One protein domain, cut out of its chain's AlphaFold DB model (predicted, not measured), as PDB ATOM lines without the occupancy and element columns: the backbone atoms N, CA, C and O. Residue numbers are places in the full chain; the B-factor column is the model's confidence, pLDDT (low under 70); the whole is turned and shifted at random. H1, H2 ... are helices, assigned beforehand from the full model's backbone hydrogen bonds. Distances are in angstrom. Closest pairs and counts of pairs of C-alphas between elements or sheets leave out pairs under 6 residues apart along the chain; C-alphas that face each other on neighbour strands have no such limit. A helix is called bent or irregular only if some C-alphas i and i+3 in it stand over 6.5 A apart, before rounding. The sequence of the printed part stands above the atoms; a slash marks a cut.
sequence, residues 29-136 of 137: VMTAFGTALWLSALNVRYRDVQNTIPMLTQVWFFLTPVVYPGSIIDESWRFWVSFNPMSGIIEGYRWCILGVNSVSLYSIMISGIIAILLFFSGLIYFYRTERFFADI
ATOM      1  N   VAL A  29      25.265  64.663 139.194       95.44
ATOM      2  CA  VAL A  29      23.858  64.517 138.805       95.44
ATOM      3  C   VAL A  29      23.755  64.046 137.359       95.44
ATOM      4  O   VAL A  29      23.039  63.088 137.102       95.44
ATOM      5  N   MET A  30      24.505  64.634 136.423       95.12
ATOM      6  CA  MET A  30      24.510  64.201 135.020       95.12
ATOM      7  C   MET A  30      24.948  62.739 134.870       95.12
ATOM      8  O   MET A  30      24.325  61.991 134.121       95.12
ATOM      9  N   THR A  31      25.963  62.303 135.618       94.50
ATOM     10  CA  THR A  31      26.434  60.907 135.601       94.50
ATOM     11  C   THR A  31      25.377  59.955 136.163       94.50
ATOM     12  O   THR A  31      25.046  58.944 135.539       94.50
ATOM     13  N   ALA A  32      24.804  60.284 137.323       94.00
ATOM     14  CA  ALA A  32      23.754  59.492 137.956       94.00
ATOM     15  C   ALA A  32      22.494  59.419 137.078       94.00
ATOM     16  O   ALA A  32      21.903  58.356 136.920       94.00
ATOM     17  N   PHE A  33      22.112  60.528 136.449       94.56
ATOM     18  CA  PHE A  33      20.943  60.580 135.578       94.56
ATOM     19  C   PHE A  33      21.187  59.843 134.258       94.56
ATOM     20  O   PHE A  33      20.350  59.057 133.833       94.56
ATOM     21  N   GLY A  34      22.358  60.016 133.637       94.06
ATOM     22  CA  GLY A  34      22.737  59.298 132.418       94.06
ATOM     23  C   GLY A  34      22.741  57.783 132.611       94.06
ATOM     24  O   GLY A  34      22.135  57.056 131.824       94.06
ATOM     25  N   THR A  35      23.354  57.301 133.696       93.06
ATOM     26  CA  THR A  35      23.321  55.871 134.055       93.06
ATOM     27  C   THR A  35      21.909  55.384 134.370       93.06
ATOM     28  O   THR A  35      21.521  54.320 133.890       93.06
ATOM     29  N   ALA A  36      21.112  56.157 135.114       92.94
ATOM     30  CA  ALA A  36      19.730  55.802 135.427       92.94
ATOM     31  C   ALA A  36      18.854  55.689 134.170       92.94
ATOM     32  O   ALA A  36      18.051  54.764 134.083       92.94
ATOM     33  N   LEU A  37      19.031  56.567 133.177       92.94
ATOM     34  CA  LEU A  37      18.306  56.506 131.902       92.94
ATOM     35  C   LEU A  37      18.633  55.227 131.121       92.94
ATOM     36  O   LEU A  37      17.723  54.545 130.647       92.94
ATOM     37  N   TRP A  38      19.916  54.861 131.048       92.50
ATOM     38  CA  TRP A  38      20.356  53.599 130.448       92.50
ATOM     39  C   TRP A  38      19.763  52.383 131.166       92.50
ATOM     40  O   TRP A  38      19.174  51.507 130.531       92.50
ATOM     41  N   LEU A  39      19.891  52.337 132.493       91.00
ATOM     42  CA  LEU A  39      19.411  51.220 133.305       91.00
ATOM     43  C   LEU A  39      17.883  51.108 133.294       91.00
ATOM     44  O   LEU A  39      17.365  49.997 133.272       91.00
ATOM     45  N   SER A  40      17.164  52.232 133.261       89.56
ATOM     46  CA  SER A  40      15.702  52.268 133.164       89.56
ATOM     47  C   SER A  40      15.222  51.645 131.854       89.56
ATOM     48  O   SER A  40      14.425  50.707 131.870       89.56
ATOM     49  N   ALA A  41      15.781  52.078 130.721       87.62
ATOM     50  CA  ALA A  41      15.442  51.522 129.415       87.62
ATOM     51  C   ALA A  41      15.771  50.017 129.311       87.62
ATOM     52  O   ALA A  41      15.003  49.252 128.723       87.62
ATOM     53  N   LEU A  42      16.868  49.564 129.933       87.56
ATOM     54  CA  LEU A  42      17.202  48.140 130.024       87.56
ATOM     55  C   LEU A  42      16.244  47.356 130.927       87.56
ATOM     56  O   LEU A  42      15.887  46.235 130.579       87.56
ATOM     57  N   ASN A  43      15.810  47.929 132.050       88.12
ATOM     58  CA  ASN A  43      14.904  47.282 133.000       88.12
ATOM     59  C   ASN A  43      13.536  46.975 132.365       88.12
ATOM     60  O   ASN A  43      13.016  45.872 132.523       88.12
ATOM     61  N   VAL A  44      12.996  47.889 131.548       84.06
ATOM     62  CA  VAL A  44      11.731  47.637 130.830       84.06
ATOM     63  C   VAL A  44      11.848  46.428 129.891       84.06
ATOM     64  O   VAL A  44      10.906  45.648 129.761       84.06
ATOM     65  N   ARG A  45      13.015  46.230 129.263       81.56
ATOM     66  CA  ARG A  45      13.266  45.087 128.372       81.56
ATOM     67  C   ARG A  45      13.629  43.802 129.124       81.56
ATOM     68  O   ARG A  45      13.274  42.718 128.668       81.56
ATOM     69  N   TYR A  46      14.329  43.916 130.250       84.62
ATOM     70  CA  TYR A  46      14.869  42.802 131.025       84.62
ATOM     71  C   TYR A  46      14.612  43.014 132.523       84.62
ATOM     72  O   TYR A  46      15.334  43.750 133.195       84.62
ATOM     73  N   ARG A  47      13.621  42.300 133.068       81.44
ATOM     74  CA  ARG A  47      13.215  42.411 134.483       81.44
ATOM     75  C   ARG A  47      14.334  42.071 135.481       81.44
ATOM     76  O   ARG A  47      14.365  42.626 136.575       81.44
ATOM     77  N   ASP A  48      15.290  41.227 135.094       86.38
ATOM     78  CA  ASP A  48      16.406  40.801 135.958       86.38
ATOM     79  C   ASP A  48      17.440  41.910 136.224       86.38
ATOM     80  O   ASP A  48      18.224  41.837 137.178       86.38
ATOM     81  N   VAL A  49      17.427  42.982 135.422       87.44
ATOM     82  CA  VAL A  49      18.310  44.140 135.613       87.44
ATOM     83  C   VAL A  49      18.050  44.789 136.969       87.44
ATOM     84  O   VAL A  49      19.007  45.161 137.645       87.44
ATOM     85  N   GLN A  50      16.792  44.854 137.422       86.62
ATOM     86  CA  GLN A  50      16.434  45.479 138.698       86.62
ATOM     87  C   GLN A  50      17.195  44.876 139.889       86.62
ATOM     88  O   GLN A  50      17.693  45.614 140.738       86.62
ATOM     89  N   ASN A  51      17.343  43.550 139.917       88.50
ATOM     90  CA  ASN A  51      18.051  42.843 140.988       88.50
ATOM     91  C   ASN A  51      19.577  42.979 140.882       88.50
ATOM     92  O   ASN A  51      20.286  42.830 141.874       88.50
ATOM     93  N   THR A  52      20.088  43.285 139.689       90.50
ATOM     94  CA  THR A  52      21.529  43.374 139.412       90.50
ATOM     95  C   THR A  52      22.088  44.773 139.703       90.50
ATOM     96  O   THR A  52      23.272  44.913 140.014       90.50
ATOM     97  N   ILE A  53      21.247  45.818 139.670       90.50
ATOM     98  CA  ILE A  53      21.655  47.214 139.920       90.50
ATOM     99  C   ILE A  53      22.424  47.385 141.244       90.50
ATOM    100  O   ILE A  53      23.503  47.974 141.193       90.50
ATOM    101  N   PRO A  54      21.963  46.875 142.408       91.56
ATOM    102  CA  PRO A  54      22.694  47.042 143.668       91.56
ATOM    103  C   PRO A  54      24.094  46.415 143.646       91.56
ATOM    104  O   PRO A  54      25.042  46.974 144.191       91.56
ATOM    105  N   MET A  55      24.241  45.267 142.980       93.12
ATOM    106  CA  MET A  55      25.536  44.608 142.832       93.12
ATOM    107  C   MET A  55      26.464  45.418 141.918       93.12
ATOM    108  O   MET A  55      27.635  45.614 142.240       93.12
ATOM    109  N   LEU A  56      25.941  45.947 140.809       90.81
ATOM    110  CA  LEU A  56      26.708  46.794 139.892       90.81
ATOM    111  C   LEU A  56      27.179  48.085 140.560       90.81
ATOM    112  O   LEU A  56      28.336  48.461 140.393       90.81
ATOM    113  N   THR A  57      26.320  48.755 141.330       90.88
ATOM    114  CA  THR A  57      26.702  49.981 142.044       90.88
ATOM    115  C   THR A  57      27.742  49.701 143.123       90.88
ATOM    116  O   THR A  57      28.668  50.497 143.289       90.88
ATOM    117  N   GLN A  58      27.659  48.555 143.806       91.62
ATOM    118  CA  GLN A  58      28.669  48.137 144.773       91.62
ATOM    119  C   GLN A  58      30.028  47.884 144.109       91.62
ATOM    120  O   GLN A  58      31.045  48.378 144.591       91.62
ATOM    121  N   VAL A  59      30.061  47.173 142.978       91.19
ATOM    122  CA  VAL A  59      31.301  46.973 142.208       91.19
ATOM    123  C   VAL A  59      31.853  48.315 141.719       91.19
ATOM    124  O   VAL A  59      33.045  48.579 141.868       91.19
ATOM    125  N   TRP A  60      30.993  49.198 141.205       90.38
ATOM    126  CA  TRP A  60      31.395  50.528 140.742       90.38
ATOM    127  C   TRP A  60      32.042  51.343 141.864       90.38
ATOM    128  O   TRP A  60      33.093  51.944 141.653       90.38
ATOM    129  N   PHE A  61      31.475  51.313 143.072       89.56
ATOM    130  CA  PHE A  61      32.024  52.010 144.233       89.56
ATOM    131  C   PHE A  61      33.485  51.631 144.522       89.56
ATOM    132  O   PHE A  61      34.286  52.516 144.813       89.56
ATOM    133  N   PHE A  62      33.846  50.349 144.398       86.88
ATOM    134  CA  PHE A  62      35.227  49.888 144.590       86.88
ATOM    135  C   PHE A  62      36.149  50.196 143.404       86.88
ATOM    136  O   PHE A  62      37.346  50.379 143.606       86.88
ATOM    137  N   LEU A  63      35.610  50.275 142.183       85.06
ATOM    138  CA  LEU A  63      36.367  50.677 140.989       85.06
ATOM    139  C   LEU A  63      36.685  52.175 140.961       85.06
ATOM    140  O   LEU A  63      37.556  52.621 140.215       85.06
ATOM    141  N   THR A  64      35.947  52.975 141.723       85.94
ATOM    142  CA  THR A  64      36.189  54.406 141.859       85.94
ATOM    143  C   THR A  64      37.074  54.665 143.083       85.94
ATOM    144  O   THR A  64      36.881  54.026 144.116       85.94
ATOM    145  N   PRO A  65      38.019  55.626 143.034       82.31
ATOM    146  CA  PRO A  65      38.898  55.956 144.161       82.31
ATOM    147  C   PRO A  65      38.172  56.715 145.293       82.31
ATOM    148  O   PRO A  65      38.563  57.808 145.707       82.31
ATOM    149  N   VAL A  66      37.091  56.129 145.815       83.06
ATOM    150  CA  VAL A  66      36.333  56.626 146.970       83.06
ATOM    151  C   VAL A  66      37.014  56.213 148.270       83.06
ATOM    152  O   VAL A  66      37.201  57.041 149.160       83.06
ATOM    153  N   VAL A  67      37.401  54.938 148.376       79.75
ATOM    154  CA  VAL A  67      37.949  54.346 149.611       79.75
ATOM    155  C   VAL A  67      39.450  54.606 149.745       79.75
ATOM    156  O   VAL A  67      39.964  54.717 150.853       79.75
ATOM    157  N   TYR A  68      40.152  54.767 148.621       77.75
ATOM    158  CA  TYR A  68      41.599  54.977 148.573       77.75
ATOM    159  C   TYR A  68      41.960  56.305 147.889       77.75
ATOM    160  O   TYR A  68      41.165  56.855 147.117       77.75
ATOM    161  N   PRO A  69      43.128  56.891 148.194       73.44
ATOM    162  CA  PRO A  69      43.642  58.046 147.471       73.44
ATOM    163  C   PRO A  69      44.214  57.643 146.105       73.44
ATOM    164  O   PRO A  69      44.912  56.637 145.983       73.44
ATOM    165  N   GLY A  70      43.985  58.475 145.081       72.88
ATOM    166  CA  GLY A  70      44.556  58.296 143.736       72.88
ATOM    167  C   GLY A  70      46.092  58.375 143.678       72.88
ATOM    168  O   GLY A  70      46.703  58.096 142.645       72.88
ATOM    169  N   SER A  71      46.746  58.731 144.789       73.31
ATOM    170  CA  SER A  71      48.203  58.697 144.944       73.31
ATOM    171  C   SER A  71      48.781  57.283 145.020       73.31
ATOM    172  O   SER A  71      49.945  57.116 144.687       73.31
ATOM    173  N   ILE A  72      47.987  56.286 145.426       79.94
ATOM    174  CA  ILE A  72      48.410  54.873 145.495       79.94
ATOM    175  C   ILE A  72      48.367  54.207 144.109       79.94
ATOM    176  O   ILE A  72      48.945  53.147 143.903       79.94
ATOM    177  N   ILE A  73      47.676  54.826 143.148       78.31
ATOM    178  CA  ILE A  73      47.529  54.294 141.795       78.31
ATOM    179  C   ILE A  73      48.794  54.621 140.997       78.31
ATOM    180  O   ILE A  73      49.107  55.798 140.800       78.31
ATOM    181  N   ASP A  74      49.465  53.579 140.504       80.69
ATOM    182  CA  ASP A  74      50.584  53.688 139.564       80.69
ATOM    183  C   ASP A  74      50.218  54.544 138.342       80.69
ATOM    184  O   ASP A  74      49.078  54.533 137.861       80.69
ATOM    185  N   GLU A  75      51.197  55.259 137.783       78.44
ATOM    186  CA  GLU A  75      50.960  56.200 136.677       78.44
ATOM    187  C   GLU A  75      50.307  55.545 135.452       78.44
ATOM    188  O   GLU A  75      49.410  56.134 134.848       78.44
ATOM    189  N   SER A  76      50.672  54.301 135.126       81.25
ATOM    190  CA  SER A  76      50.075  53.557 134.008       81.25
ATOM    191  C   SER A  76      48.584  53.264 134.212       81.25
ATOM    192  O   SER A  76      47.818  53.237 133.249       81.25
ATOM    193  N   TRP A  77      48.151  53.073 135.461       81.81
ATOM    194  CA  TRP A  77      46.759  52.774 135.801       81.81
ATOM    195  C   TRP A  77      45.910  54.034 135.979       81.81
ATOM    196  O   TRP A  77      44.693  53.976 135.793       81.81
ATOM    197  N   ARG A  78      46.522  55.194 136.255       78.00
ATOM    198  CA  ARG A  78      45.800  56.474 136.362       78.00
ATOM    199  C   ARG A  78      45.023  56.826 135.100       78.00
ATOM    200  O   ARG A  78      43.907  57.328 135.212       78.00
ATOM    201  N   PHE A  79      45.573  56.539 133.919       80.88
ATOM    202  CA  PHE A  79      44.869  56.767 132.655       80.88
ATOM    203  C   PHE A  79      43.572  55.952 132.585       80.88
ATOM    204  O   PHE A  79      42.505  56.515 132.353       80.88
ATOM    205  N   TRP A  80      43.627  54.655 132.893       83.12
ATOM    206  CA  TRP A  80      42.449  53.784 132.902       83.12
ATOM    207  C   TRP A  80      41.415  54.201 133.946       83.12
ATOM    208  O   TRP A  80      40.224  54.254 133.654       83.12
ATOM    209  N   VAL A  81      41.866  54.564 135.145       83.69
ATOM    210  CA  VAL A  81      40.979  55.019 136.222       83.69
ATOM    211  C   VAL A  81      40.311  56.358 135.875       83.69
ATOM    212  O   VAL A  81      39.151  56.569 136.228       83.69
ATOM    213  N   SER A  82      40.980  57.232 135.111       83.00
ATOM    214  CA  SER A  82      40.414  58.519 134.677       83.00
ATOM    215  C   SER A  82      39.200  58.391 133.744       83.00
ATOM    216  O   SER A  82      38.357  59.288 133.730       83.00
ATOM    217  N   PHE A  83      39.045  57.258 133.040       86.19
ATOM    218  CA  PHE A  83      37.853  56.982 132.226       86.19
ATOM    219  C   PHE A  83      36.588  56.760 133.055       86.19
ATOM    220  O   PHE A  83      35.480  56.847 132.527       86.19
ATOM    221  N   ASN A  84      36.714  56.473 134.349       89.31
ATOM    222  CA  ASN A  84      35.543  56.386 135.202       89.31
ATOM    223  C   ASN A  84      34.979  57.806 135.407       89.31
ATOM    224  O   ASN A  84      35.679  58.646 135.981       89.31
ATOM    225  N   PRO A  85      33.722  58.092 135.003       88.00
ATOM    226  CA  PRO A  85      33.144  59.434 135.094       88.00
ATOM    227  C   PRO A  85      33.078  59.961 136.529       88.00
ATOM    228  O   PRO A  85      33.033  61.167 136.735       88.00
ATOM    229  N   MET A  86      33.115  59.082 137.533       89.81
ATOM    230  CA  MET A  86      33.105  59.479 138.940       89.81
ATOM    231  C   MET A  86      34.506  59.713 139.521       89.81
ATOM    232  O   MET A  86      34.625  60.393 140.538       89.81
ATOM    233  N   SER A  87      35.573  59.202 138.893       89.12
ATOM    234  CA  SER A  87      36.926  59.258 139.467       89.12
ATOM    235  C   SER A  87      37.427  60.690 139.633       89.12
ATOM    236  O   SER A  87      37.724  61.116 140.750       89.12
ATOM    237  N   GLY A  88      37.470  61.464 138.544       88.31
ATOM    238  CA  GLY A  88      37.900  62.861 138.587       88.31
ATOM    239  C   GLY A  88      36.976  63.725 139.446       88.31
ATOM    240  O   GLY A  88      37.444  64.596 140.176       88.31
ATOM    241  N   ILE A  89      35.669  63.449 139.440       90.75
ATOM    242  CA  ILE A  89      34.688  64.196 140.239       90.75
ATOM    243  C   ILE A  89      34.959  64.028 141.746       90.75
ATOM    244  O   ILE A  89      34.954  65.011 142.489       90.75
ATOM    245  N   ILE A  90      35.252  62.807 142.208       89.81
ATOM    246  CA  ILE A  90      35.557  62.520 143.621       89.81
ATOM    247  C   ILE A  90      36.891  63.124 144.057       89.81
ATOM    248  O   ILE A  90      36.992  63.663 145.162       89.81
ATOM    249  N   GLU A  91      37.904  63.097 143.192       87.38
ATOM    250  CA  GLU A  91      39.151  63.827 143.440       87.38
ATOM    251  C   GLU A  91      38.902  65.338 143.551       87.38
ATOM    252  O   GLU A  91      39.409  65.983 144.471       87.38
ATOM    253  N   GLY A  92      38.040  65.886 142.688       88.44
ATOM    254  CA  GLY A  92      37.578  67.269 142.759       88.44
ATOM    255  C   GLY A  92      36.898  67.599 144.089       88.44
ATOM    256  O   GLY A  92      37.211  68.626 144.695       88.44
ATOM    257  N   TYR A  93      36.025  66.723 144.597       88.38
ATOM    258  CA  TYR A  93      35.382  66.910 145.902       88.38
ATOM    259  C   TYR A  93      36.398  66.959 147.043       88.38
ATOM    260  O   TYR A  93      36.337  67.859 147.886       88.38
ATOM    261  N   ARG A  94      37.365  66.032 147.054       84.62
ATOM    262  CA  ARG A  94      38.439  66.004 148.059       84.62
ATOM    263  C   ARG A  94      39.251  67.296 148.036       84.62
ATOM    264  O   ARG A  94      39.519  67.868 149.088       84.62
ATOM    265  N   TRP A  95      39.573  67.803 146.854       85.69
ATOM    266  CA  TRP A  95      40.339  69.037 146.704       85.69
ATOM    267  C   TRP A  95      39.577  70.306 147.082       85.69
ATOM    268  O   TRP A  95      40.166  71.212 147.674       85.69
ATOM    269  N   CYS A  96      38.279  70.373 146.771       85.94
ATOM    270  CA  CYS A  96      37.444  71.522 147.121       85.94
ATOM    271  C   CYS A  96      37.203  71.618 148.630       85.94
ATOM    272  O   CYS A  96      37.215  72.720 149.175       85.94
ATOM    273  N   ILE A  97      36.973  70.478 149.292       81.75
ATOM    274  CA  ILE A  97      36.551  70.422 150.699       81.75
ATOM    275  C   ILE A  97      37.751  70.323 151.641       81.75
ATOM    276  O   ILE A  97      37.823  71.057 152.620       81.75
ATOM    277  N   LEU A  98      38.683  69.409 151.361       78.88
ATOM    278  CA  LEU A  98      39.809  69.133 152.253       78.88
ATOM    279  C   LEU A  98      41.039  69.976 151.901       78.88
ATOM    280  O   LEU A  98      41.928  70.140 152.727       78.88
ATOM    281  N   GLY A  99      41.124  70.496 150.673       73.00
ATOM    282  CA  GLY A  99      42.298  71.232 150.201       73.00
ATOM    283  C   GLY A  99      43.549  70.365 150.003       73.00
ATOM    284  O   GLY A  99      44.595  70.906 149.637       73.00
ATOM    285  N   VAL A 100      43.437  69.049 150.213       65.88
ATOM    286  CA  VAL A 100      44.526  68.063 150.164       65.88
ATOM    287  C   VAL A 100      44.675  67.496 148.743       65.88
ATOM    288  O   VAL A 100      43.674  67.272 148.063       65.88
ATOM    289  N   ASN A 101      45.922  67.209 148.347       60.72
ATOM    290  CA  ASN A 101      46.382  66.666 147.055       60.72
ATOM    291  C   ASN A 101      46.339  67.627 145.853       60.72
ATOM    292  O   ASN A 101      45.469  68.487 145.728       60.72
ATOM    293  N   SER A 102      47.295  67.458 144.932       65.38
ATOM    294  CA  SER A 102      47.252  68.081 143.608       65.38
ATOM    295  C   SER A 102      46.187  67.386 142.768       65.38
ATOM    296  O   SER A 102      46.321  66.208 142.438       65.38
ATOM    297  N   VAL A 103      45.127  68.109 142.422       70.12
ATOM    298  CA  VAL A 103      44.143  67.622 141.456       70.12
ATOM    299  C   VAL A 103      44.780  67.535 140.086       70.12
ATOM    300  O   VAL A 103      45.324  68.514 139.575       70.12
ATOM    301  N   SER A 104      44.646  66.368 139.469       76.75
ATOM    302  CA  SER A 104      44.853  66.228 138.040       76.75
ATOM    303  C   SER A 104      43.669  66.879 137.329       76.75
ATOM    304  O   SER A 104      42.582  66.304 137.240       76.75
ATOM    305  N   LEU A 105      43.868  68.103 136.827       80.38
ATOM    306  CA  LEU A 105      42.867  68.799 136.011       80.38
ATOM    307  C   LEU A 105      42.437  67.925 134.819       80.38
ATOM    308  O   LEU A 105      41.269  67.901 134.447       80.38
ATOM    309  N   TYR A 106      43.385  67.148 134.291       83.81
ATOM    310  CA  TYR A 106      43.177  66.164 133.236       83.81
ATOM    311  C   TYR A 106      42.146  65.093 133.623       83.81
ATOM    312  O   TYR A 106      41.218  64.843 132.856       83.81
ATOM    313  N   SER A 107      42.235  64.531 134.835       84.44
ATOM    314  CA  SER A 107      41.270  63.539 135.327       84.44
ATOM    315  C   SER A 107      39.861  64.128 135.435       84.44
ATOM    316  O   SER A 107      38.902  63.496 135.004       84.44
ATOM    317  N   ILE A 108      39.723  65.357 135.950       87.38
ATOM    318  CA  ILE A 108      38.422  66.046 136.034       87.38
ATOM    319  C   ILE A 108      37.841  66.297 134.645       87.38
ATOM    320  O   ILE A 108      36.653  66.059 134.432       87.38
ATOM    321  N   MET A 109      38.657  66.762 133.699       89.69
ATOM    322  CA  MET A 109      38.198  67.045 132.341       89.69
ATOM    323  C   MET A 109      37.723  65.778 131.629       89.69
ATOM    324  O   MET A 109      36.639  65.789 131.052       89.69
ATOM    325  N   ILE A 110      38.478  64.678 131.711       91.06
ATOM    326  CA  ILE A 110      38.073  63.395 131.117       91.06
ATOM    327  C   ILE A 110      36.788  62.891 131.760       91.06
ATOM    328  O   ILE A 110      35.818  62.621 131.054       91.06
ATOM    329  N   SER A 111      36.748  62.816 133.091       91.25
ATOM    330  CA  SER A 111      35.561  62.367 133.816       91.25
ATOM    331  C   SER A 111      34.336  63.237 133.500       91.25
ATOM    332  O   SER A 111      33.248  62.707 133.296       91.25
ATOM    333  N   GLY A 112      34.511  64.557 133.378       92.25
ATOM    334  CA  GLY A 112      33.453  65.496 133.010       92.25
ATOM    335  C   GLY A 112      32.944  65.309 131.579       92.25
ATOM    336  O   GLY A 112      31.735  65.273 131.362       92.25
ATOM    337  N   ILE A 113      33.840  65.124 130.604       94.56
ATOM    338  CA  ILE A 113      33.462  64.827 129.213       94.56
ATOM    339  C   ILE A 113      32.683  63.511 129.149       94.56
ATOM    340  O   ILE A 113      31.629  63.450 128.517       94.56
ATOM    341  N   ILE A 114      33.158  62.473 129.838       94.25
ATOM    342  CA  ILE A 114      32.491  61.168 129.870       94.25
ATOM    343  C   ILE A 114      31.125  61.280 130.550       94.25
ATOM    344  O   ILE A 114      30.163  60.728 130.029       94.25
ATOM    345  N   ALA A 115      30.998  62.033 131.646       94.00
ATOM    346  CA  ALA A 115      29.716  62.289 132.303       94.00
ATOM    347  C   ALA A 115      28.702  62.954 131.357       94.00
ATOM    348  O   ALA A 115      27.547  62.533 131.280       94.00
ATOM    349  N   ILE A 116      29.142  63.955 130.591       95.06
ATOM    350  CA  ILE A 116      28.308  64.650 129.603       95.06
ATOM    351  C   ILE A 116      27.889  63.690 128.478       95.06
ATOM    352  O   ILE A 116      26.705  63.607 128.148       95.06
ATOM    353  N   LEU A 117      28.831  62.927 127.915       95.81
ATOM    354  CA  LEU A 117      28.541  61.934 126.875       95.81
ATOM    355  C   LEU A 117      27.586  60.842 127.375       95.81
ATOM    356  O   LEU A 117      26.666  60.443 126.662       95.81
ATOM    357  N   LEU A 118      27.769  60.377 128.609       94.88
ATOM    358  CA  LEU A 118      26.916  59.380 129.248       94.88
ATOM    359  C   LEU A 118      25.488  59.906 129.437       94.88
ATOM    360  O   LEU A 118      24.526  59.194 129.162       94.88
ATOM    361  N   PHE A 119      25.347  61.167 129.843       95.69
ATOM    362  CA  PHE A 119      24.053  61.823 129.989       95.69
ATOM    363  C   PHE A 119      23.314  61.951 128.652       95.69
ATOM    364  O   PHE A 119      22.175  61.502 128.530       95.69
ATOM    365  N   PHE A 120      23.967  62.506 127.625       96.00
ATOM    366  CA  PHE A 120      23.342  62.679 126.310       96.00
ATOM    367  C   PHE A 120      23.049  61.344 125.621       96.00
ATOM    368  O   PHE A 120      21.979  61.182 125.034       96.00
ATOM    369  N   SER A 121      23.954  60.366 125.715       95.25
ATOM    370  CA  SER A 121      23.702  59.024 125.177       95.25
ATOM    371  C   SER A 121      22.537  58.334 125.889       95.25
ATOM    372  O   SER A 121      21.688  57.754 125.215       95.25
ATOM    373  N   GLY A 122      22.446  58.458 127.219       92.19
ATOM    374  CA  GLY A 122      21.330  57.939 128.011       92.19
ATOM    375  C   GLY A 122      19.999  58.578 127.629       92.19
ATOM    376  O   GLY A 122      19.024  57.865 127.413       92.19
ATOM    377  N   LEU A 123      19.969  59.903 127.449       93.25
ATOM    378  CA  LEU A 123      18.787  60.630 126.967       93.25
ATOM    379  C   LEU A 123      18.328  60.138 125.593       93.25
ATOM    380  O   LEU A 123      17.155  59.819 125.412       93.25
ATOM    381  N   ILE A 124      19.244  60.049 124.625       92.31
ATOM    382  CA  ILE A 124      18.915  59.590 123.269       92.31
ATOM    383  C   ILE A 124      18.394  58.149 123.300       92.31
ATOM    384  O   ILE A 124      17.415  57.832 122.621       92.31
ATOM    385  N   TYR A 125      19.034  57.273 124.077       90.31
ATOM    386  CA  TYR A 125      18.630  55.875 124.200       90.31
ATOM    387  C   TYR A 125      17.247  55.729 124.843       90.31
ATOM    388  O   TYR A 125      16.410  54.978 124.335       90.31
ATOM    389  N   PHE A 126      16.983  56.490 125.906       88.94
ATOM    390  CA  PHE A 126      15.692  56.517 126.581       88.94
ATOM    391  C   PHE A 126      14.577  56.985 125.640       88.94
ATOM    392  O   PHE A 126      13.607  56.257 125.455       88.94
ATOM    393  N   TYR A 127      14.757  58.112 124.941       87.62
ATOM    394  CA  TYR A 127      13.760  58.622 123.991       87.62
ATOM    395  C   TYR A 127      13.473  57.665 122.829       87.62
ATOM    396  O   TYR A 127      12.334  57.553 122.377       87.62
ATOM    397  N   ARG A 128      14.494  56.967 122.315       84.38
ATOM    398  CA  ARG A 128      14.295  55.948 121.270       84.38
ATOM    399  C   ARG A 128      13.478  54.767 121.783       84.38
ATOM    400  O   ARG A 128      12.649  54.236 121.053       84.38
ATOM    401  N   THR A 129      13.730  54.373 123.022       83.25
ATOM    402  CA  THR A 129      13.074  53.238 123.668       83.25
ATOM    403  C   THR A 129      11.625  53.568 124.042       83.25
ATOM    404  O   THR A 129      10.737  52.759 123.798       83.25
ATOM    405  N   GLU A 130      11.363  54.779 124.539       78.19
ATOM    406  CA  GLU A 130      10.020  55.284 124.848       78.19
ATOM    407  C   GLU A 130       9.093  55.238 123.626       78.19
ATOM    408  O   GLU A 130       7.981  54.728 123.723       78.19
ATOM    409  N   ARG A 131       9.573  55.678 122.451       69.75
ATOM    410  CA  ARG A 131       8.794  55.613 121.200       69.75
ATOM    411  C   ARG A 131       8.406  54.189 120.814       69.75
ATOM    412  O   ARG A 131       7.289  53.971 120.374       69.75
ATOM    413  N   PHE A 132       9.308  53.227 121.001       68.56
ATOM    414  CA  PHE A 132       9.020  51.823 120.707       68.56
ATOM    415  C   PHE A 132       7.953  51.246 121.646       68.56
ATOM    416  O   PHE A 132       7.124  50.454 121.215       68.56
ATOM    417  N   PHE A 133       7.950  51.643 122.920       62.47
ATOM    418  CA  PHE A 133       6.953  51.174 123.883       62.47
ATOM    419  C   PHE A 133       5.589  51.850 123.726       62.47
ATOM    420  O   PHE A 133       4.577  51.190 123.942       62.47
ATOM    421  N   ALA A 134       5.558  53.121 123.318       63.25
ATOM    422  CA  ALA A 134       4.316  53.835 123.032       63.25
ATOM    423  C   ALA A 134       3.527  53.224 121.857       63.25
ATOM    424  O   ALA A 134       2.314  53.368 121.820       63.25
ATOM    425  N   ASP A 135       4.193  52.517 120.939       60.97
ATOM    426  CA  ASP A 135       3.544  51.834 119.810       60.97
ATOM    427  C   ASP A 135       3.014  50.423 120.162       60.97
ATOM    428  O   ASP A 135       2.312  49.811 119.357       60.97
ATOM    429  N   ILE A 136       3.360  49.869 121.333       60.41
ATOM    430  CA  ILE A 136       3.022  48.483 121.732       60.41
ATOM    431  C   ILE A 136       1.851  48.429 122.735       60.41
ATOM    432  O   ILE A 136       1.276  47.357 122.939       60.41
TER     433      ILE A 136
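This is residues 29 to 136 of the 137 residues of the protein "ABC2_membrane domain-containing protein" of Candidatus Magnetoglobus multicellularis str. Araruama (UniProt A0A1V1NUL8). A loose, open frame of helices is built along one long helix, H5: H1 packs beside the later part of H5 and runs the same way, and H2 folds back from the far end of H1, making a V with it and leaving a gap between H2 and H5. At the other end, two shorter helices, H3 and H4, pack on the early part of H5 with one end each and splay away from each other, about perpendicular, while a long link joins H2 to H3 on the far side of the gap. The printed part has 108 residues with five named helices, H1 to H5 in order along the chain, and no named strand; its class is all helix. It is loose, with a radius of gyration of the C-alphas of 16.3 A, and its C-alphas span 53 by 27 by 25 A.

Find C-alpha 29 at (23.858, 64.517, 138.805); from there H1, residues 29 to 45, runs 24.5 A to C-alpha 45 at (13.266, 45.087, 128.372). Next comes H2, residues 49 to 63, which covers 19.9 A from first to last C-alpha; it is irregular, but only just, with C-alphas 51 and 54 at 6.8 A. Look then at residues 75 to 82 for H3, 11.0 A long, which is neither bent nor irregular, but only just: C-alphas 76 and 79 are 6.3 A apart. H4, residues 87 to 98, measures 16.4 A. Last, find C-alpha 105 at (42.867, 68.799, 136.011), where H5, residues 105 to 134, begins; it is the longest helix and runs 43.3 A to C-alpha 134 at (4.316, 53.835, 123.032).

Begin with H5, the hub, which touches H1, H3 and H4. Residues 115 to 129 of H5 touch H1, and the closest C-alphas, those of Gly 34 and Phe 119, are 3.7 A apart. These two helices run the same way at a shallow tilt of 33 degrees, only just short of steep. From H1 go on to H2: they touch only at the corner by their link, where the closest C-alphas, those of Asn 43 and Val 49, are 5.3 A apart, and they run opposite ways. H2 and H5 are apart, and residues 54 to 59 of H2 stand free. At its other end H2 is close to but not clearly touching H3, with the C-alphas of Leu 63 and Val 81 closest at 7.9 A. H3 touches residues 107 to 111 of H5, its closest pair being the C-alphas of Ser 82 and Ser 107 at 5.1 A. Residues 87 to 92 of H4 touch residues 107 to 112 of H5; the C-alphas of Gly 88 and Ile 108 are closest at 4.1 A, and the helices run opposite ways at a steep tilt of 55 degrees. H1 is apart from both H3 and H4. Check the backbone O i to N i+4 pairs: every one is within hydrogen-bond range in H4 and H5, against 12 of 13 in H1, 9 of 11 in H2 and 2 of 4 in H3.

The two C-alphas farthest apart are those of Val 100 and Ile 136, at 54.0 A, and the outline is elongated, but only just. The printed part runs from residue 29 to residue 136 and has no cut. The link from H2 to H3, with 11 residues between them, is long; those from H1 to H2 and from H3 to H4 are tight, and that from H4 to H5 is short. In the B-factor column the mean pLDDT of the printed part is 85.2; look at residues 100 to 102 and 131 to 136 for the values under 70.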